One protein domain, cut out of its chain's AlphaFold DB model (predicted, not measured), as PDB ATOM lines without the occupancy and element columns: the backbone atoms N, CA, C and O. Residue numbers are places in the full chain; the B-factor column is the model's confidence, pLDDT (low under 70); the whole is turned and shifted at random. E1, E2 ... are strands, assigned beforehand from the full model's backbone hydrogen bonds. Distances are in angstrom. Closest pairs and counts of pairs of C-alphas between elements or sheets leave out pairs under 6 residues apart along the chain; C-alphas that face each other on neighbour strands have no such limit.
ATOM      1  N   PHE A 299     142.974 136.244 136.464       94.44
ATOM      2  CA  PHE A 299     144.134 136.917 137.058       94.44
ATOM      3  C   PHE A 299     144.599 138.108 136.198       94.44
ATOM      4  O   PHE A 299     144.812 139.208 136.718       94.44
ATOM      5  N   ALA A 300     144.695 137.910 134.880       94.31
ATOM      6  CA  ALA A 300     145.125 138.910 133.910       94.31
ATOM      7  C   ALA A 300     144.135 140.080 133.751       94.31
ATOM      8  O   ALA A 300     144.569 141.188 133.420       94.31
ATOM      9  N   HIS A 301     142.842 139.907 134.074       94.25
ATOM     10  CA  HIS A 301     141.881 141.022 134.139       94.25
ATOM     11  C   HIS A 301     142.366 142.155 135.062       94.25
ATOM     12  O   HIS A 301     142.062 143.328 134.812       94.25
ATOM     13  N   TYR A 302     143.162 141.825 136.085       97.44
ATOM     14  CA  TYR A 302     143.643 142.757 137.105       97.44
ATOM     15  C   TYR A 302     145.099 143.227 136.938       97.44
ATOM     16  O   TYR A 302     145.577 144.020 137.744       97.44
ATOM     17  N   LEU A 303     145.808 142.789 135.893       97.50
ATOM     18  CA  LEU A 303     147.140 143.312 135.555       97.50
ATOM     19  C   LEU A 303     147.051 144.650 134.805       97.50
ATOM     20  O   LEU A 303     146.115 144.865 134.033       97.50
ATOM     21  N   GLY A 304     148.047 145.522 134.981       98.00
ATOM     22  CA  GLY A 304     148.172 146.802 134.267       98.00
ATOM     23  C   GLY A 304     148.212 148.028 135.184       98.00
ATOM     24  O   GLY A 304     148.447 147.913 136.388       98.00
ATOM     25  N   GLU A 305     148.007 149.214 134.610       98.56
ATOM     26  CA  GLU A 305     147.925 150.464 135.372       98.56
ATOM     27  C   GLU A 305     146.501 150.799 135.825       98.56
ATOM     28  O   GLU A 305     145.509 150.525 135.147       98.56
ATOM     29  N   TYR A 306     146.431 151.465 136.974       98.69
ATOM     30  CA  TYR A 306     145.222 152.032 137.544       98.69
ATOM     31  C   TYR A 306     145.492 153.453 138.027       98.69
ATOM     32  O   TYR A 306     146.578 153.752 138.519       98.69
ATOM     33  N   ASP A 307     144.473 154.298 137.975       98.38
ATOM     34  CA  ASP A 307     144.382 155.507 138.779       98.38
ATOM     35  C   ASP A 307     143.771 155.155 140.141       98.38
ATOM     36  O   ASP A 307     142.576 154.862 140.260       98.38
ATOM     37  N   LEU A 308     144.610 155.160 141.180       98.50
ATOM     38  CA  LEU A 308     144.191 155.084 142.576       98.50
ATOM     39  C   LEU A 308     143.747 156.467 143.052       98.50
ATOM     40  O   LEU A 308     144.536 157.412 143.060       98.50
ATOM     41  N   MET A 309     142.516 156.555 143.541       97.81
ATOM     42  CA  MET A 309     141.984 157.717 144.244       97.81
ATOM     43  C   MET A 309     141.621 157.334 145.682       97.81
ATOM     44  O   MET A 309     140.966 156.316 145.904       97.81
ATOM     45  N   CYS A 310     142.014 158.158 146.654       97.19
ATOM     46  CA  CYS A 310     141.576 158.043 148.048       97.19
ATOM     47  C   CYS A 310     140.732 159.265 148.439       97.19
ATOM     48  O   CYS A 310     140.920 160.364 147.913       97.19
ATOM     49  N   THR A 311     139.814 159.104 149.392       95.44
ATOM     50  CA  THR A 311     139.013 160.212 149.927       95.44
ATOM     51  C   THR A 311     139.914 161.273 150.561       95.44
ATOM     52  O   THR A 311     140.683 160.980 151.478       95.44
ATOM     53  N   GLY A 312     139.790 162.513 150.081       91.81
ATOM     54  CA  GLY A 312     140.603 163.656 150.507       91.81
ATOM     55  C   GLY A 312     141.816 163.949 149.617       91.81
ATOM     56  O   GLY A 312     142.455 164.979 149.810       91.81
ATOM     57  N   TRP A 313     142.132 163.101 148.630       94.50
ATOM     58  CA  TRP A 313     143.106 163.446 147.587       94.50
ATOM     59  C   TRP A 313     142.483 164.402 146.557       94.50
ATOM     60  O   TRP A 313     141.278 164.364 146.308       94.50
ATOM     61  N   THR A 314     143.306 165.258 145.949       94.31
ATOM     62  CA  THR A 314     142.902 166.186 144.873       94.31
ATOM     63  C   THR A 314     143.186 165.637 143.475       94.31
ATOM     64  O   THR A 314     142.512 166.020 142.522       94.31
ATOM     65  N   THR A 315     144.148 164.722 143.350       94.75
ATOM     66  CA  THR A 315     144.510 164.027 142.111       94.75
ATOM     67  C   THR A 315     144.677 162.526 142.366       94.75
ATOM     68  O   THR A 315     145.072 162.133 143.470       94.75
ATOM     69  N   PRO A 316     144.394 161.666 141.371       96.94
ATOM     70  CA  PRO A 316     144.717 160.249 141.459       96.94
ATOM     71  C   PRO A 316     146.231 160.009 141.353       96.94
ATOM     72  O   PRO A 316     146.996 160.882 140.932       96.94
ATOM     73  N   ARG A 317     146.658 158.790 141.690       96.88
ATOM     74  CA  ARG A 317     148.016 158.288 141.443       96.88
ATOM     75  C   ARG A 317     147.990 157.082 140.525       96.88
ATOM     76  O   ARG A 317     147.234 156.148 140.778       96.88
ATOM     77  N   THR A 318     148.894 157.058 139.548       98.38
ATOM     78  CA  THR A 318     149.235 155.826 138.835       98.38
ATOM     79  C   THR A 318     149.723 154.778 139.832       98.38
ATOM     80  O   THR A 318     150.698 155.005 140.549       98.38
ATOM     81  N   VAL A 319     149.076 153.618 139.839       98.38
ATOM     82  CA  VAL A 319     149.544 152.412 140.524       98.38
ATOM     83  C   VAL A 319     149.588 151.254 139.539       98.38
ATOM     84  O   VAL A 319     148.710 151.121 138.686       98.38
ATOM     85  N   THR A 320     150.611 150.409 139.640       98.75
ATOM     86  CA  THR A 320     150.860 149.341 138.662       98.75
ATOM     87  C   THR A 320     150.680 147.977 139.312       98.75
ATOM     88  O   THR A 320     151.400 147.636 140.249       98.75
ATOM     89  N   PHE A 321     149.742 147.184 138.798       98.62
ATOM     90  CA  PHE A 321     149.525 145.791 139.181       98.62
ATOM     91  C   PHE A 321     150.358 144.899 138.259       98.62
ATOM     92  O   PHE A 321     150.108 144.811 137.055       98.62
ATOM     93  N   SER A 322     151.357 144.230 138.831       96.94
ATOM     94  CA  SER A 322     152.294 143.358 138.114       96.94
ATOM     95  C   SER A 322     152.340 141.967 138.748       96.94
ATOM     96  O   SER A 322     152.138 141.834 139.953       96.94
ATOM     97  N   GLN A 323     152.615 140.919 137.969       92.69
ATOM     98  CA  GLN A 323     152.694 139.552 138.499       92.69
ATOM     99  C   GLN A 323     153.884 139.418 139.473       92.69
ATOM    100  O   GLN A 323     155.012 139.824 139.164       92.69
ATOM    101  N   ALA A 324     153.619 138.883 140.666       90.38
ATOM    102  CA  ALA A 324     154.613 138.585 141.703       90.38
ATOM    103  C   ALA A 324     154.782 137.074 141.897       90.38
ATOM    104  O   ALA A 324     155.904 136.581 141.941       90.38
ATOM    105  N   ALA A 325     153.653 136.365 141.944       85.06
ATOM    106  CA  ALA A 325     153.533 134.914 141.885       85.06
ATOM    107  C   ALA A 325     152.211 134.558 141.175       85.06
ATOM    108  O   ALA A 325     151.415 135.451 140.883       85.06
ATOM    109  N   ARG A 326     151.957 133.265 140.917       77.56
ATOM    110  CA  ARG A 326     150.823 132.759 140.108       77.56
ATOM    111  C   ARG A 326     149.480 133.457 140.391       77.56
ATOM    112  O   ARG A 326     148.872 133.984 139.473       77.56
ATOM    113  N   ASN A 327     149.074 133.512 141.664       87.25
ATOM    114  CA  ASN A 327     147.845 134.175 142.124       87.25
ATOM    115  C   ASN A 327     148.147 135.405 143.008       87.25
ATOM    116  O   ASN A 327     147.385 135.709 143.929       87.25
ATOM    117  N   GLN A 328     149.270 136.098 142.778       94.44
ATOM    118  CA  GLN A 328     149.678 137.267 143.565       94.44
ATOM    119  C   GLN A 328     150.147 138.436 142.687       94.44
ATOM    120  O   GLN A 328     151.082 138.315 141.892       94.44
ATOM    121  N   TYR A 329     149.540 139.597 142.908       98.00
ATOM    122  CA  TYR A 329     149.953 140.878 142.345       98.00
ATOM    123  C   TYR A 329     150.937 141.572 143.284       98.00
ATOM    124  O   TYR A 329     150.715 141.611 144.494       98.00
ATOM    125  N   ARG A 330     151.970 142.191 142.717       98.19
ATOM    126  CA  ARG A 330     152.774 143.255 143.327       98.19
ATOM    127  C   ARG A 330     152.233 144.586 142.820       98.19
ATOM    128  O   ARG A 330     152.196 144.807 141.606       98.19
ATOM    129  N   ILE A 331     151.840 145.444 143.754       98.56
ATOM    130  CA  ILE A 331     151.290 146.779 143.526       98.56
ATOM    131  C   ILE A 331     152.327 147.808 143.979       98.56
ATOM    132  O   ILE A 331     152.802 147.767 145.116       98.56
ATOM    133  N   THR A 332     152.661 148.743 143.094       98.38
ATOM    134  CA  THR A 332     153.566 149.875 143.359       98.38
ATOM    135  C   THR A 332     152.883 151.205 143.026       98.38
ATOM    136  O   THR A 332     151.833 151.225 142.388       98.38
ATOM    137  N   GLY A 333     153.457 152.329 143.474       96.75
ATOM    138  CA  GLY A 333     153.002 153.688 143.125       96.75
ATOM    139  C   GLY A 333     152.026 154.345 144.111       96.75
ATOM    140  O   GLY A 333     151.803 155.551 144.038       96.75
ATOM    141  N   MET A 334     151.483 153.598 145.083       95.56
ATOM    142  CA  MET A 334     150.552 154.143 146.092       95.56
ATOM    143  C   MET A 334     151.190 155.273 146.924       95.56
ATOM    144  O   MET A 334     150.564 156.305 147.186       95.56
ATOM    145  N   ALA A 335     152.455 155.077 147.299       95.06
ATOM    146  CA  ALA A 335     153.332 156.061 147.922       95.06
ATOM    147  C   ALA A 335     154.800 155.778 147.524       95.06
ATOM    148  O   ALA A 335     155.117 154.640 147.156       95.06
ATOM    149  N   PRO A 336     155.708 156.771 147.585       94.19
ATOM    150  CA  PRO A 336     157.142 156.572 147.375       94.19
ATOM    151  C   PRO A 336     157.720 155.404 148.186       94.19
ATOM    152  O   PRO A 336     157.528 155.327 149.396       94.19
ATOM    153  N   ASN A 337     158.450 154.506 147.518       93.25
ATOM    154  CA  ASN A 337     159.063 153.295 148.091       93.25
ATOM    155  C   ASN A 337     158.087 152.265 148.709       93.25
ATOM    156  O   ASN A 337     158.540 151.258 149.250       93.25
ATOM    157  N   LEU A 338     156.767 152.463 148.598       96.31
ATOM    158  CA  LEU A 338     155.768 151.499 149.054       96.31
ATOM    159  C   LEU A 338     155.461 150.461 147.964       96.31
ATOM    160  O   LEU A 338     154.821 150.766 146.953       96.31
ATOM    161  N   THR A 339     155.849 149.219 148.239       97.56
ATOM    162  CA  THR A 339     155.363 148.016 147.555       97.56
ATOM    163  C   THR A 339     154.387 147.288 148.474       97.56
ATOM    164  O   THR A 339     154.684 147.104 149.655       97.56
ATOM    165  N   ILE A 340     153.239 146.857 147.945       98.00
ATOM    166  CA  ILE A 340     152.318 145.937 148.630       98.00
ATOM    167  C   ILE A 340     151.904 144.796 147.698       98.00
ATOM    168  O   ILE A 340     152.082 144.870 146.481       98.00
ATOM    169  N   TYR A 341     151.294 143.763 148.265       98.38
ATOM    170  CA  TYR A 341     150.809 142.592 147.546       98.38
ATOM    171  C   TYR A 341     149.295 142.405 147.690       98.38
ATOM    172  O   TYR A 341     148.712 142.693 148.740       98.38
ATOM    173  N   ALA A 342     148.672 141.864 146.645       98.38
ATOM    174  CA  ALA A 342     147.278 141.422 146.637       98.38
ATOM    175  C   ALA A 342     147.180 139.980 146.123       98.38
ATOM    176  O   ALA A 342     147.953 139.581 145.255       98.38
ATOM    177  N   THR A 343     146.228 139.199 146.630       97.81
ATOM    178  CA  THR A 343     145.961 137.821 146.179       97.81
ATOM    179  C   THR A 343     144.743 137.763 145.267       97.81
ATOM    180  O   THR A 343     143.757 138.442 145.543       97.81
ATOM    181  N   TYR A 344     144.776 136.931 144.229       97.44
ATOM    182  CA  TYR A 344     143.623 136.656 143.368       97.44
ATOM    183  C   TYR A 344     142.741 135.535 143.948       97.44
ATOM    184  O   TYR A 344     143.238 134.466 144.306       97.44
ATOM    185  N   ASP A 345     141.435 135.786 144.042       95.50
ATOM    186  CA  ASP A 345     140.393 134.859 144.506       95.50
ATOM    187  C   ASP A 345     139.591 134.379 143.286       95.50
ATOM    188  O   ASP A 345     138.549 134.940 142.938       95.50
ATOM    189  N   ALA A 346     140.121 133.354 142.610       93.12
ATOM    190  CA  ALA A 346     139.597 132.836 141.342       93.12
ATOM    191  C   ALA A 346     138.137 132.362 141.422       93.12
ATOM    192  O   ALA A 346     137.389 132.489 140.457       93.12
ATOM    193  N   ALA A 347     137.695 131.890 142.591       94.19
ATOM    194  CA  ALA A 347     136.316 131.458 142.818       94.19
ATOM    195  C   ALA A 347     135.297 132.618 142.816       94.19
ATOM    196  O   ALA A 347     134.092 132.369 142.860       94.19
ATOM    197  N   LYS A 348     135.762 133.878 142.817       95.31
ATOM    198  CA  LYS A 348     134.929 135.092 142.872       95.31
ATOM    199  C   LYS A 348     135.426 136.221 141.950       95.31
ATOM    200  O   LYS A 348     135.023 137.361 142.163       95.31
ATOM    201  N   ASP A 349     136.312 135.910 140.994       95.81
ATOM    202  CA  ASP A 349     136.964 136.828 140.033       95.81
ATOM    203  C   ASP A 349     137.307 138.215 140.618       95.81
ATOM    204  O   ASP A 349     136.753 139.245 140.225       95.81
ATOM    205  N   ARG A 350     138.187 138.248 141.627       97.44
ATOM    206  CA  ARG A 350     138.537 139.474 142.370       97.44
ATOM    207  C   ARG A 350     139.954 139.433 142.939       97.44
ATOM    208  O   ARG A 350     140.455 138.359 143.270       97.44
ATOM    209  N   PHE A 351     140.573 140.598 143.138       98.44
ATOM    210  CA  PHE A 351     141.772 140.715 143.971       98.44
ATOM    211  C   PHE A 351     141.418 141.068 145.419       98.44
ATOM    212  O   PHE A 351     140.391 141.684 145.705       98.44
ATOM    213  N   GLU A 352     142.291 140.698 146.348       98.50
ATOM    214  CA  GLU A 352     142.155 140.981 147.772       98.50
ATOM    215  C   GLU A 352     143.486 141.478 148.340       98.50
ATOM    216  O   GLU A 352     144.501 140.783 148.277       98.50
ATOM    217  N   ILE A 353     143.480 142.687 148.900       98.62
ATOM    218  CA  ILE A 353     144.613 143.230 149.653       98.62
ATOM    219  C   ILE A 353     144.387 142.858 151.120       98.62
ATOM    220  O   ILE A 353     143.319 143.107 151.677       98.62
ATOM    221  N   LYS A 354     145.392 142.246 151.746       98.56
ATOM    222  CA  LYS A 354     145.367 141.855 153.162       98.56
ATOM    223  C   LYS A 354     146.376 142.657 153.968       98.56
ATOM    224  O   LYS A 354     147.342 143.190 153.415       98.56
ATOM    225  N   THR A 355     146.171 142.706 155.280       98.12
ATOM    226  CA  THR A 355     147.177 143.198 156.225       98.12
ATOM    227  C   THR A 355     148.485 142.440 156.038       98.12
ATOM    228  O   THR A 355     148.490 141.207 156.013       98.12
ATOM    229  N   GLN A 356     149.592 143.163 155.932       98.06
ATOM    230  CA  GLN A 356     150.889 142.584 155.585       98.06
ATOM    231  C   GLN A 356     152.024 143.391 156.207       98.06
ATOM    232  O   GLN A 356     151.914 144.609 156.354       98.06
ATOM    233  N   LYS A 357     153.114 142.710 156.573       97.56
ATOM    234  CA  LYS A 357     154.367 143.365 156.970       97.56
ATOM    235  C   LYS A 357     154.965 144.072 155.757       97.56
ATOM    236  O   LYS A 357     154.905 143.545 154.652       97.56
ATOM    237  N   LEU A 358     155.558 145.236 155.982       96.75
ATOM    238  CA  LEU A 358     156.219 146.026 154.950       96.75
ATOM    239  C   LEU A 358     157.728 145.791 155.012       96.75
ATOM    240  O   LEU A 358     158.360 146.023 156.050       96.75
ATOM    241  N   GLU A 359     158.305 145.347 153.901       92.25
ATOM    242  CA  GLU A 359     159.745 145.137 153.745       92.25
ATOM    243  C   GLU A 359     160.541 146.414 154.063       92.25
ATOM    244  O   GLU A 359     160.071 147.529 153.848       92.25
ATOM    245  N   ASN A 360     161.752 146.259 154.605       90.06
ATOM    246  CA  ASN A 360     162.703 147.349 154.885       90.06
ATOM    247  C   ASN A 360     162.229 148.463 155.857       90.06
ATOM    248  O   ASN A 360     162.977 149.393 156.144       90.06
ATOM    249  N   THR A 361     161.038 148.351 156.457       93.19
ATOM    250  CA  THR A 361     160.490 149.333 157.427       93.19
ATOM    251  C   THR A 361     160.911 149.109 158.890       93.19
ATOM    252  O   THR A 361     160.549 149.872 159.801       93.19
ATOM    253  N   GLY A 362     161.616 148.007 159.160       90.88
ATOM    254  CA  GLY A 362     161.898 147.540 160.518       90.88
ATOM    255  C   GLY A 362     160.630 147.197 161.314       90.88
ATOM    256  O   GLY A 362     160.570 147.510 162.500       90.88
ATOM    257  N   GLY A 363     159.602 146.630 160.666       94.94
ATOM    258  CA  GLY A 363     158.414 146.076 161.333       94.94
ATOM    259  C   GLY A 363     157.124 146.902 161.251       94.94
ATOM    260  O   GLY A 363     156.247 146.711 162.089       94.94
ATOM    261  N   ALA A 364     156.986 147.812 160.283       97.62
ATOM    262  CA  ALA A 364     155.689 148.409 159.961       97.62
ATOM    263  C   ALA A 364     154.815 147.454 159.124       97.62
ATOM    264  O   ALA A 364     155.295 146.480 158.540       97.62
ATOM    265  N   PHE A 365     153.519 147.745 159.077       98.38
ATOM    266  CA  PHE A 365     152.489 146.985 158.378       98.38
ATOM    267  C   PHE A 365     151.624 147.913 157.524       98.38
ATOM    268  O   PHE A 365     151.372 149.056 157.906       98.38
ATOM    269  N   LEU A 366     151.077 147.382 156.430       98.50
ATOM    270  CA  LEU A 366     149.792 147.846 155.916       98.50
ATOM    271  C   LEU A 366     148.714 147.282 156.854       98.50
ATOM    272  O   LEU A 366     148.526 146.066 156.921       98.50
ATOM    273  N   ALA A 367     148.050 148.151 157.608       98.38
ATOM    274  CA  ALA A 367     146.985 147.810 158.546       98.38
ATOM    275  C   ALA A 367     145.617 148.196 157.963       98.38
ATOM    276  O   ALA A 367     145.495 149.237 157.311       98.38
ATOM    277  N   VAL A 368     144.579 147.390 158.214       98.44
ATOM    278  CA  VAL A 368     143.189 147.797 157.949       98.44
ATOM    279  C   VAL A 368     142.790 148.910 158.911       98.44
ATOM    280  O   VAL A 368     143.225 148.935 160.063       98.44
ATOM    281  N   TRP A 369     141.961 149.833 158.438       98.31
ATOM    282  CA  TRP A 369     141.491 150.989 159.191       98.31
ATOM    283  C   TRP A 369     139.985 151.171 158.967       98.31
ATOM    284  O   TRP A 369     139.498 151.077 157.838       98.31
ATOM    285  N   ALA A 370     139.241 151.419 160.046       97.56
ATOM    286  CA  ALA A 370     137.781 151.535 160.030       97.56
ATOM    287  C   ALA A 370     137.262 152.865 159.440       97.56
ATOM    288  O   ALA A 370     136.053 153.088 159.360       97.56
ATOM    289  N   ALA A 371     138.159 153.763 159.023       95.44
ATOM    290  CA  ALA A 371     137.784 155.025 158.399       95.44
ATOM    291  C   ALA A 371     137.036 154.802 157.066       95.44
ATOM    292  O   ALA A 371     137.342 153.845 156.347       95.44
ATOM    293  N   PRO A 372     136.092 155.687 156.699       91.56
ATOM    294  CA  PRO A 372     135.720 156.923 157.399       91.56
ATOM    295  C   PRO A 372     134.782 156.714 158.603       91.56
ATOM    296  O   PRO A 372     134.583 157.644 159.376       91.56
ATOM    297  N   ASN A 373     134.237 155.509 158.788       90.38
ATOM    298  CA  ASN A 373     133.143 155.239 159.732       90.38
ATOM    299  C   ASN A 373     133.601 154.919 161.170       90.38
ATOM    300  O   ASN A 373     132.769 154.741 162.057       90.38
ATOM    301  N   GLY A 374     134.909 154.839 161.421       91.50
ATOM    302  CA  GLY A 374     135.482 154.582 162.738       91.50
ATOM    303  C   GLY A 374     136.985 154.854 162.796       91.50
ATOM    304  O   GLY A 374     137.647 155.037 161.777       91.50
ATOM    305  N   THR A 375     137.538 154.885 164.008       93.56
ATOM    306  CA  THR A 375     138.952 155.221 164.261       93.56
ATOM    307  C   THR A 375     139.867 154.005 164.418       93.56
ATOM    308  O   THR A 375     141.074 154.133 164.212       93.56
ATOM    309  N   ASN A 376     139.309 152.838 164.762       97.31
ATOM    310  CA  ASN A 376     140.055 151.603 165.026       97.31
ATOM    311  C   ASN A 376     140.864 151.133 163.809       97.31
ATOM    312  O   ASN A 376     140.424 151.279 162.670       97.31
ATOM    313  N   LEU A 377     142.024 150.521 164.059       97.25
ATOM    314  CA  LEU A 377     142.904 149.924 163.050       97.25
ATOM    315  C   LEU A 377     143.422 148.560 163.522       97.25
ATOM    316  O   LEU A 377     143.461 148.300 164.726       97.25
ATOM    317  N   SER A 378     143.829 147.689 162.598       97.12
ATOM    318  CA  SER A 378     144.435 146.400 162.947       97.12
ATOM    319  C   SER A 378     145.366 145.843 161.871       97.12
ATOM    320  O   SER A 378     145.206 146.090 160.679       97.12
ATOM    321  N   TRP A 379     146.338 145.047 162.309       96.44
ATOM    322  CA  TRP A 379     147.318 144.335 161.482       96.44
ATOM    323  C   TRP A 379     147.243 142.804 161.686       96.44
ATOM    324  O   TRP A 379     148.214 142.090 161.433       96.44
ATOM    325  N   GLY A 380     146.110 142.307 162.198       95.44
ATOM    326  CA  GLY A 380     145.874 140.884 162.464       95.44
ATOM    327  C   GLY A 380     145.717 140.042 161.195       95.44
ATOM    328  O   GLY A 380     145.088 140.459 160.227       95.44
ATOM    329  N   THR A 381     146.294 138.839 161.210       94.50
ATOM    330  CA  THR A 381     146.375 137.938 160.052       94.50
ATOM    331  C   THR A 381     145.014 137.665 159.411       94.50
ATOM    332  O   THR A 381     144.097 137.177 160.062       94.50
ATOM    333  N   GLY A 382     144.922 137.902 158.100       95.62
ATOM    334  CA  GLY A 382     143.738 137.592 157.295       95.62
ATOM    335  C   GLY A 382     142.740 138.741 157.153       95.62
ATOM    336  O   GLY A 382     141.888 138.663 156.271       95.62
ATOM    337  N   PHE A 383     142.860 139.822 157.931       98.19
ATOM    338  CA  PHE A 383     142.046 141.023 157.731       98.19
ATOM    339  C   PHE A 383     142.428 141.708 156.410       98.19
ATOM    340  O   PHE A 383     143.591 141.688 155.997       98.19
ATOM    341  N   GLY A 384     141.460 142.311 155.723       98.00
ATOM    342  CA  GLY A 384     141.699 142.906 154.411       98.00
ATOM    343  C   GLY A 384     140.434 143.397 153.723       98.00
ATOM    344  O   GLY A 384     139.336 143.336 154.275       98.00
ATOM    345  N   MET A 385     140.602 143.872 152.492       98.69
ATOM    346  CA  MET A 385     139.505 144.294 151.628       98.69
ATOM    347  C   MET A 385     139.699 143.768 150.203       98.69
ATOM    348  O   MET A 385     140.813 143.771 149.668       98.69
ATOM    349  N   TYR A 386     138.603 143.354 149.572       98.69
ATOM    350  CA  TYR A 386     138.575 142.824 148.209       98.69
ATOM    351  C   TYR A 386     138.006 143.823 147.201       98.69
ATOM    352  O   TYR A 386     137.227 144.709 147.554       98.69
ATOM    353  N   SER A 387     138.370 143.664 145.931       98.50
ATOM    354  CA  SER A 387     137.857 144.470 144.828       98.50
ATOM    355  C   SER A 387     136.405 144.116 144.507       98.50
ATOM    356  O   SER A 387     136.115 142.992 144.096       98.50
ATOM    357  N   LYS A 388     135.495 145.085 144.621       98.25
ATOM    358  CA  LYS A 388     134.148 145.010 144.048       98.25
ATOM    359  C   LYS A 388     134.057 145.957 142.852       98.25
ATOM    360  O   LYS A 388     134.399 147.134 142.972       98.25
ATOM    361  N   LEU A 389     133.590 145.448 141.710       97.44
ATOM    362  CA  LEU A 389     133.309 146.272 140.535       97.44
ATOM    363  C   LEU A 389     132.241 147.321 140.877       97.44
ATOM    364  O   LEU A 389     131.217 147.020 141.490       97.44
ATOM    365  N   ASP A 390     132.496 148.560 140.484       97.06
ATOM    366  CA  ASP A 390     131.584 149.677 140.657       97.06
ATOM    367  C   ASP A 390     130.737 149.857 139.398       97.06
ATOM    368  O   ASP A 390     131.082 150.625 138.505       97.06
ATOM    369  N   GLU A 391     129.617 149.140 139.341       95.38
ATOM    370  CA  GLU A 391     128.680 149.099 138.203       95.38
ATOM    371  C   GLU A 391     128.119 150.484 137.815       95.38
ATOM    372  O   GLU A 391     127.639 150.673 136.702       95.38
ATOM    373  N   THR A 392     128.237 151.481 138.704       95.56
ATOM    374  CA  THR A 392     127.898 152.890 138.426       95.56
ATOM    375  C   THR A 392     128.905 153.605 137.513       95.56
ATOM    376  O   THR A 392     128.660 154.737 137.096       95.56
ATOM    377  N   TYR A 393     130.048 152.982 137.205       94.56
ATOM    378  CA  TYR A 393     131.098 153.532 136.353       94.56
ATOM    379  C   TYR A 393     131.105 152.869 134.973       94.56
ATOM    380  O   TYR A 393     131.552 151.735 134.812       94.56
ATOM    381  N   THR A 394     130.627 153.599 133.966       92.31
ATOM    382  CA  THR A 394     130.402 153.078 132.608       92.31
ATOM    383  C   THR A 394     131.548 153.346 131.630       92.31
ATOM    384  O   THR A 394     131.593 152.731 130.570       92.31
ATOM    385  N   THR A 395     132.498 154.225 131.968       92.19
ATOM    386  CA  THR A 395     133.602 154.642 131.077       92.19
ATOM    387  C   THR A 395     134.864 153.775 131.192       92.19
ATOM    388  O   THR A 395     135.920 154.175 130.720       92.19
ATOM    389  N   GLY A 396     134.790 152.611 131.844       93.12
ATOM    390  CA  GLY A 396     135.931 151.715 132.048       93.12
ATOM    391  C   GLY A 396     135.656 150.676 133.135       93.12
ATOM    392  O   GLY A 396     134.508 150.304 133.374       93.12
ATOM    393  N   LYS A 397     136.699 150.214 133.832       96.88
ATOM    394  CA  LYS A 397     136.566 149.331 135.004       96.88
ATOM    395  C   LYS A 397     137.034 150.055 136.263       96.88
ATOM    396  O   LYS A 397     138.221 150.331 136.403       96.88
ATOM    397  N   ARG A 398     136.117 150.337 137.190       98.06
ATOM    398  CA  ARG A 398     136.421 150.950 138.492       98.06
ATOM    399  C   ARG A 398     136.110 149.974 139.616       98.06
ATOM    400  O   ARG A 398     135.044 149.369 139.622       98.06
ATOM    401  N   TYR A 399     137.025 149.837 140.568       98.38
ATOM    402  CA  TYR A 399     136.919 148.906 141.685       98.38
ATOM    403  C   TYR A 399     136.961 149.666 143.009       98.38
ATOM    404  O   TYR A 399     137.928 150.370 143.304       98.38
ATOM    405  N   LYS A 400     135.908 149.510 143.809       98.00
ATOM    406  CA  LYS A 400     135.857 149.950 145.209       98.00
ATOM    407  C   LYS A 400     136.332 148.792 146.081       98.00
ATOM    408  O   LYS A 400     135.967 147.646 145.809       98.00
ATOM    409  N   LEU A 401     137.125 149.063 147.114       98.19
ATOM    410  CA  LEU A 401     137.461 148.025 148.089       98.19
ATOM    411  C   LEU A 401     136.326 147.828 149.105       98.19
ATOM    412  O   LEU A 401     135.669 148.787 149.504       98.19
ATOM    413  N   VAL A 402     136.093 146.574 149.496       98.06
ATOM    414  CA  VAL A 402     135.050 146.160 150.447       98.06
ATOM    415  C   VAL A 402     135.654 145.225 151.493       98.06
ATOM    416  O   VAL A 402     136.401 144.315 151.134       98.06
ATOM    417  N   ASP A 403     135.324 145.440 152.768       98.06
ATOM    418  CA  ASP A 403     135.718 144.589 153.899       98.06
ATOM    419  C   ASP A 403     135.498 143.093 153.632       98.06
ATOM    420  O   ASP A 403     134.460 142.682 153.108       98.06
ATOM    421  N   ASN A 404     136.477 142.265 154.003       97.50
ATOM    422  CA  ASN A 404     136.419 140.821 153.777       97.50
ATOM    423  C   ASN A 404     135.658 140.029 154.861       97.50
ATOM    424  O   ASN A 404     135.562 138.807 154.749       97.50
ATOM    425  N   GLY A 405     135.119 140.693 155.888       97.19
ATOM    426  CA  GLY A 405     134.373 140.099 156.999       97.19
ATOM    427  C   GLY A 405     135.235 139.440 158.080       97.19
ATOM    428  O   GLY A 405     134.722 139.116 159.149       97.19
ATOM    429  N   VAL A 406     136.541 139.252 157.850       97.25
ATOM    430  CA  VAL A 406     137.421 138.484 158.754       97.25
ATOM    431  C   VAL A 406     137.734 139.258 160.042       97.25
ATOM    432  O   VAL A 406     138.013 138.649 161.071       97.25
ATOM    433  N   TRP A 407     137.655 140.594 160.018       95.31
ATOM    434  CA  TRP A 407     137.907 141.437 161.195       95.31
ATOM    435  C   TRP A 407     136.751 141.421 162.216       95.31
ATOM    436  O   TRP A 407     136.981 141.647 163.406       95.31
ATOM    437  N   GLY A 408     135.529 141.086 161.782       93.56
ATOM    438  CA  GLY A 408     134.365 140.812 162.632       93.56
ATOM    439  C   GLY A 408     133.802 142.031 163.374       93.56
ATOM    440  O   GLY A 408     132.747 142.545 163.016       93.56
ATOM    441  N   THR A 409     134.490 142.482 164.425       90.25
ATOM    442  CA  THR A 409     134.041 143.562 165.328       90.25
ATOM    443  C   THR A 409     134.055 144.943 164.668       90.25
ATOM    444  O   THR A 409     133.308 145.831 165.076       90.25
ATOM    445  N   PHE A 410     134.899 145.139 163.653       95.94
ATOM    446  CA  PHE A 410     135.000 146.383 162.892       95.94
ATOM    447  C   PHE A 410     135.052 146.087 161.393       95.94
ATOM    448  O   PHE A 410     135.590 145.065 160.975       95.94
ATOM    449  N   THR A 411     134.524 147.008 160.592       96.81
ATOM    450  CA  THR A 411     134.545 146.943 159.126       96.81
ATOM    451  C   THR A 411     135.728 147.750 158.599       96.81
ATOM    452  O   THR A 411     135.846 148.937 158.909       96.81
ATOM    453  N   ALA A 412     136.596 147.151 157.785       97.62
ATOM    454  CA  ALA A 412     137.633 147.878 157.067       97.62
ATOM    455  C   ALA A 412     137.018 148.728 155.943       97.62
ATOM    456  O   ALA A 412     136.281 148.229 155.094       97.62
ATOM    457  N   GLY A 413     137.341 150.022 155.926       97.62
ATOM    458  CA  GLY A 413     137.018 150.925 154.813       97.62
ATOM    459  C   GLY A 413     138.247 151.610 154.215       97.62
ATOM    460  O   GLY A 413     138.136 152.324 153.222       97.62
ATOM    461  N   SER A 414     139.418 151.439 154.831       98.50
ATOM    462  CA  SER A 414     140.652 152.164 154.520       98.50
ATOM    463  C   SER A 414     141.889 151.339 154.891       98.50
ATOM    464  O   SER A 414     141.789 150.358 155.632       98.50
ATOM    465  N   TYR A 415     143.069 151.773 154.441       98.56
ATOM    466  CA  TYR A 415     144.353 151.295 154.969       98.56
ATOM    467  C   TYR A 415     145.145 152.413 155.650       98.56
ATOM    468  O   TYR A 415     145.030 153.587 155.289       98.56
ATOM    469  N   ILE A 416     145.994 152.029 156.600       98.31
ATOM    470  CA  ILE A 416     146.984 152.898 157.243       98.31
ATOM    471  C   ILE A 416     148.332 152.175 157.352       98.31
ATOM    472  O   ILE A 416     148.379 150.979 157.638       98.31
ATOM    473  N   LEU A 417     149.439 152.881 157.121       98.44
ATOM    474  CA  LEU A 417     150.783 152.369 157.395       98.44
ATOM    475  C   LEU A 417     151.057 152.528 158.893       98.44
ATOM    476  O   LEU A 417     151.077 153.648 159.411       98.44
ATOM    477  N   TRP A 418     151.258 151.421 159.603       98.00
ATOM    478  CA  TRP A 418     151.342 151.418 161.065       98.00
ATOM    479  C   TRP A 418     152.485 150.549 161.578       98.00
ATOM    480  O   TRP A 418     152.664 149.415 161.141       98.00
ATOM    481  N   LYS A 419     153.245 151.060 162.545       97.12
ATOM    482  CA  LYS A 419     154.296 150.330 163.252       97.12
ATOM    483  C   LYS A 419     153.817 150.005 164.672       97.12
ATOM    484  O   LYS A 419     153.613 150.933 165.456       97.12
ATOM    485  N   PRO A 420     153.634 148.724 165.044       93.88
ATOM    486  CA  PRO A 420     153.292 148.346 166.414       93.88
ATOM    487  C   PRO A 420     154.288 148.949 167.416       93.88
ATOM    488  O   PRO A 420     155.497 148.877 167.208       93.88
ATOM    489  N   GLY A 421     153.780 149.621 168.451       92.06
ATOM    490  CA  GLY A 421     154.585 150.382 169.421       92.06
ATOM    491  C   GLY A 421     155.200 151.700 168.913       92.06
ATOM    492  O   GLY A 421     155.631 152.501 169.732       92.06
ATOM    493  N   GLY A 422     155.222 151.954 167.597       92.62
ATOM    494  CA  GLY A 422     155.804 153.159 166.980       92.62
ATOM    495  C   GLY A 422     154.800 154.147 166.370       92.62
ATOM    496  O   GLY A 422     155.160 155.291 166.119       92.62
ATOM    497  N   GLY A 423     153.550 153.735 166.138       96.19
ATOM    498  CA  GLY A 423     152.492 154.596 165.603       96.19
ATOM    499  C   GLY A 423     152.432 154.652 164.072       96.19
ATOM    500  O   GLY A 423     152.753 153.689 163.378       96.19
ATOM    501  N   GLU A 424     151.975 155.784 163.538       97.19
ATOM    502  CA  GLU A 424     151.747 156.006 162.105       97.19
ATOM    503  C   GLU A 424     153.075 156.104 161.324       97.19
ATOM    504  O   GLU A 424     153.912 156.964 161.599       97.19
ATOM    505  N   TYR A 425     153.281 155.227 160.338       97.50
ATOM    506  CA  TYR A 425     154.561 155.075 159.639       97.50
ATOM    507  C   TYR A 425     154.664 155.997 158.411       97.50
ATOM    508  O   TYR A 425     154.186 155.665 157.329       97.50
ATOM    509  N   LYS A 426     155.313 157.159 158.578       96.50
ATOM    510  CA  LYS A 426     155.366 158.249 157.574       96.50
ATOM    511  C   LYS A 426     156.618 158.286 156.692       96.50
ATOM    512  O   LYS A 426     156.780 159.216 155.911       96.50
ATOM    513  N   SER A 427     157.512 157.301 156.778       95.19
ATOM    514  CA  SER A 427     158.775 157.307 156.011       95.19
ATOM    515  C   SER A 427     158.589 157.171 154.491       95.19
ATOM    516  O   SER A 427     159.505 157.486 153.740       95.19
ATOM    517  N   PHE A 428     157.408 156.743 154.038       94.00
ATOM    518  CA  PHE A 428     156.994 156.725 152.627       94.00
ATOM    519  C   PHE A 428     156.195 157.984 152.223       94.00
ATOM    520  O   PHE A 428     155.608 158.037 151.147       94.00
ATOM    521  N   GLY A 429     156.154 159.012 153.079       91.62
ATOM    522  CA  GLY A 429     155.292 160.180 152.915       91.62
ATOM    523  C   GLY A 429     153.859 159.857 153.332       91.62
ATOM    524  O   GLY A 429     153.543 159.827 154.526       91.62
ATOM    525  N   ASP A 430     152.990 159.607 152.352       91.62
ATOM    526  CA  ASP A 430     151.602 159.247 152.630       91.62
ATOM    527  C   ASP A 430     151.483 157.889 153.308       91.62
ATOM    528  O   ASP A 430     152.095 156.894 152.922       91.62
ATOM    529  N   SER A 431     150.638 157.874 154.331       95.12
ATOM    530  CA  SER A 431     150.456 156.740 155.233       95.12
ATOM    531  C   SER A 431     148.991 156.405 155.497       95.12
ATOM    532  O   SER A 431     148.723 155.440 156.203       95.12
ATOM    533  N   ARG A 432     148.040 157.146 154.910       96.81
ATOM    534  CA  ARG A 432     146.595 156.899 155.014       96.81
ATOM    535  C   ARG A 432     145.987 156.796 153.621       96.81
ATOM    536  O   ARG A 432     146.083 157.733 152.833       96.81
ATOM    537  N   PHE A 433     145.329 155.678 153.349       97.75
ATOM    538  CA  PHE A 433     144.648 155.396 152.088       97.75
ATOM    539  C   PHE A 433     143.161 155.223 152.392       97.75
ATOM    540  O   PHE A 433     142.679 154.111 152.622       97.75
ATOM    541  N   THR A 434     142.463 156.354 152.509       97.81
ATOM    542  CA  THR A 434     141.060 156.409 152.936       97.81
ATOM    543  C   THR A 434     140.131 156.010 151.793       97.81
ATOM    544  O   THR A 434     140.170 156.663 150.755       97.81
ATOM    545  N   SER A 435     139.285 154.986 151.969       97.62
ATOM    546  CA  SER A 435     138.321 154.526 150.942       97.62
ATOM    547  C   SER A 435     138.928 154.408 149.530       97.62
ATOM    548  O   SER A 435     138.484 155.102 148.612       97.62
ATOM    549  N   PRO A 436     139.971 153.577 149.341       97.88
ATOM    550  CA  PRO A 436     140.712 153.515 148.088       97.88
ATOM    551  C   PRO A 436     139.850 152.958 146.946       97.88
ATOM    552  O   PRO A 436     139.219 151.902 147.066       97.88
ATOM    553  N   VAL A 437     139.863 153.663 145.815       98.38
ATOM    554  CA  VAL A 437     139.171 153.297 144.576       98.38
ATOM    555  C   VAL A 437     140.189 153.210 143.444       98.38
ATOM    556  O   VAL A 437     140.931 154.159 143.205       98.38
ATOM    557  N   PHE A 438     140.205 152.083 142.738       98.56
ATOM    558  CA  PHE A 438     141.133 151.801 141.643       98.56
ATOM    559  C   PHE A 438     140.380 151.860 140.312       98.56
ATOM    560  O   PHE A 438     139.509 151.027 140.059       98.56
ATOM    561  N   THR A 439     140.702 152.821 139.449       98.31
ATOM    562  CA  THR A 439     140.123 152.929 138.099       98.31
ATOM    563  C   THR A 439     141.139 152.423 137.088       98.31
ATOM    564  O   THR A 439     142.230 152.973 137.020       98.31
ATOM    565  N   LYS A 440     140.837 151.352 136.350       97.62
ATOM    566  CA  LYS A 440     141.768 150.783 135.369       97.62
ATOM    567  C   LYS A 440     141.920 151.722 134.172       97.62
ATOM    568  O   LYS A 440     140.910 152.266 133.717       97.62
ATOM    569  N   LYS A 441     143.156 151.882 133.699       94.88
ATOM    570  CA  LYS A 441     143.491 152.599 132.462       94.88
ATOM    571  C   LYS A 441     143.331 151.705 131.228       94.88
ATOM    572  O   LYS A 441     143.436 150.465 131.388       94.88
TER     573      LYS A 441
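This is residues 299 to 441 of the 441 residues of an uncharacterized protein of Porphyromonadaceae bacterium KA00676 (UniProt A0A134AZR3). Eight strands, E1, E2, E3, E4, E5, E7, E8 and E11, form a closed barrel, and a small sheet of three strands, E6, E9 and E10, caps one end of it. The cap is built from two excursions of the chain: E6 between E5 and E7, and E9 with E10 between E8 and E11, where E10 runs on into E11 at 81 degrees. The printed part has 143 residues with no named helix and eleven named strands, E1 to E11 in order along the chain; both sheets are antiparallel, the small one in the order E6, E9, E10. The class is all strand, although the named strands hold under half of the printed residues, 62 of 143. The whole is compact and rounded, with a radius of gyration of the C-alphas of 14.2 A and spans of 42 by 34 by 31 A.

Find C-alpha 304 at (148.172, 146.802, 134.267); from there E1, residues 304 to 309, runs 16.0 A. Next comes E2, residues 317 to 325, the longest strand by residues, which runs 24.0 A from C-alpha 317 at (148.016, 158.288, 141.443). E3 is residues 328 to 332, 13.2 A; E4 is 339 to 345, 20.2 A; E5 is 350 to 354, 13.0 A. Read on to E6, residues 365 to 369, 11.7 A, then E7, 384 to 389, 16.6 A, and E8, 398 to 403, 16.7 A. E9, residues 414 to 419, is 16.3 A long, and E10, 432 to 434, is 5.9 A. E11, residues 437 to 440, runs 9.9 A and ends at C-alpha 440, at (141.768, 150.783, 135.369).

Start at E1 and go round the barrel. E1 to E5 form a meander, each strand the antiparallel neighbour of the one before. In the hairpin E1 and E2, look for N 306 and O 319, 2.9 A apart and within hydrogen-bond range. The hairpin E2 and E3 has N 330 and O 322 at 2.8 A, the hairpin E3 and E4 has N 329 and O 342 at 2.8 A, and the hairpin E4 and E5 has N 352 and O 343 at 2.8 A. E5 is next antiparallel to E7, with N 387 and O 351 at 2.8 A. The hairpin E7 and E8 follows, with N 386 and O 402 at 2.9 A, then E8 and E11, with N 399 and O 438 at 2.8 A. The ring closes where N 307 and O 439, of E1 and E11, are 2.8 A apart. Now look at the small sheet, where E9 is the inner strand and E6 and E10 are the edge strands. N 367 and O 416 of E6 and E9 are 2.8 A apart, and N 433 and O 415 of the hairpin E9 and E10 are 2.9 A apart. The closest C-alphas of E6 and E7 are those of Val 368 and Gly 384, 6.2 A apart. E8 and E9 are only just apart, at 8.3 A.

The two C-alphas farthest apart are those of Thr 394 and Gly 421, at 44.1 A. The printed part has no cut, and residue 441 is the chain's last. Look for the long links at residues 370 to 383, between E6 and E7, and at 420 to 431, between E9 and E10. Short antiparallel pairings tie residues 377 to 378 to 368 to 369 of E6, and residues 423 to 424 to 418 to 419 of E9. The mean pLDDT of the printed part is 96.0, and no printed residue is under 70.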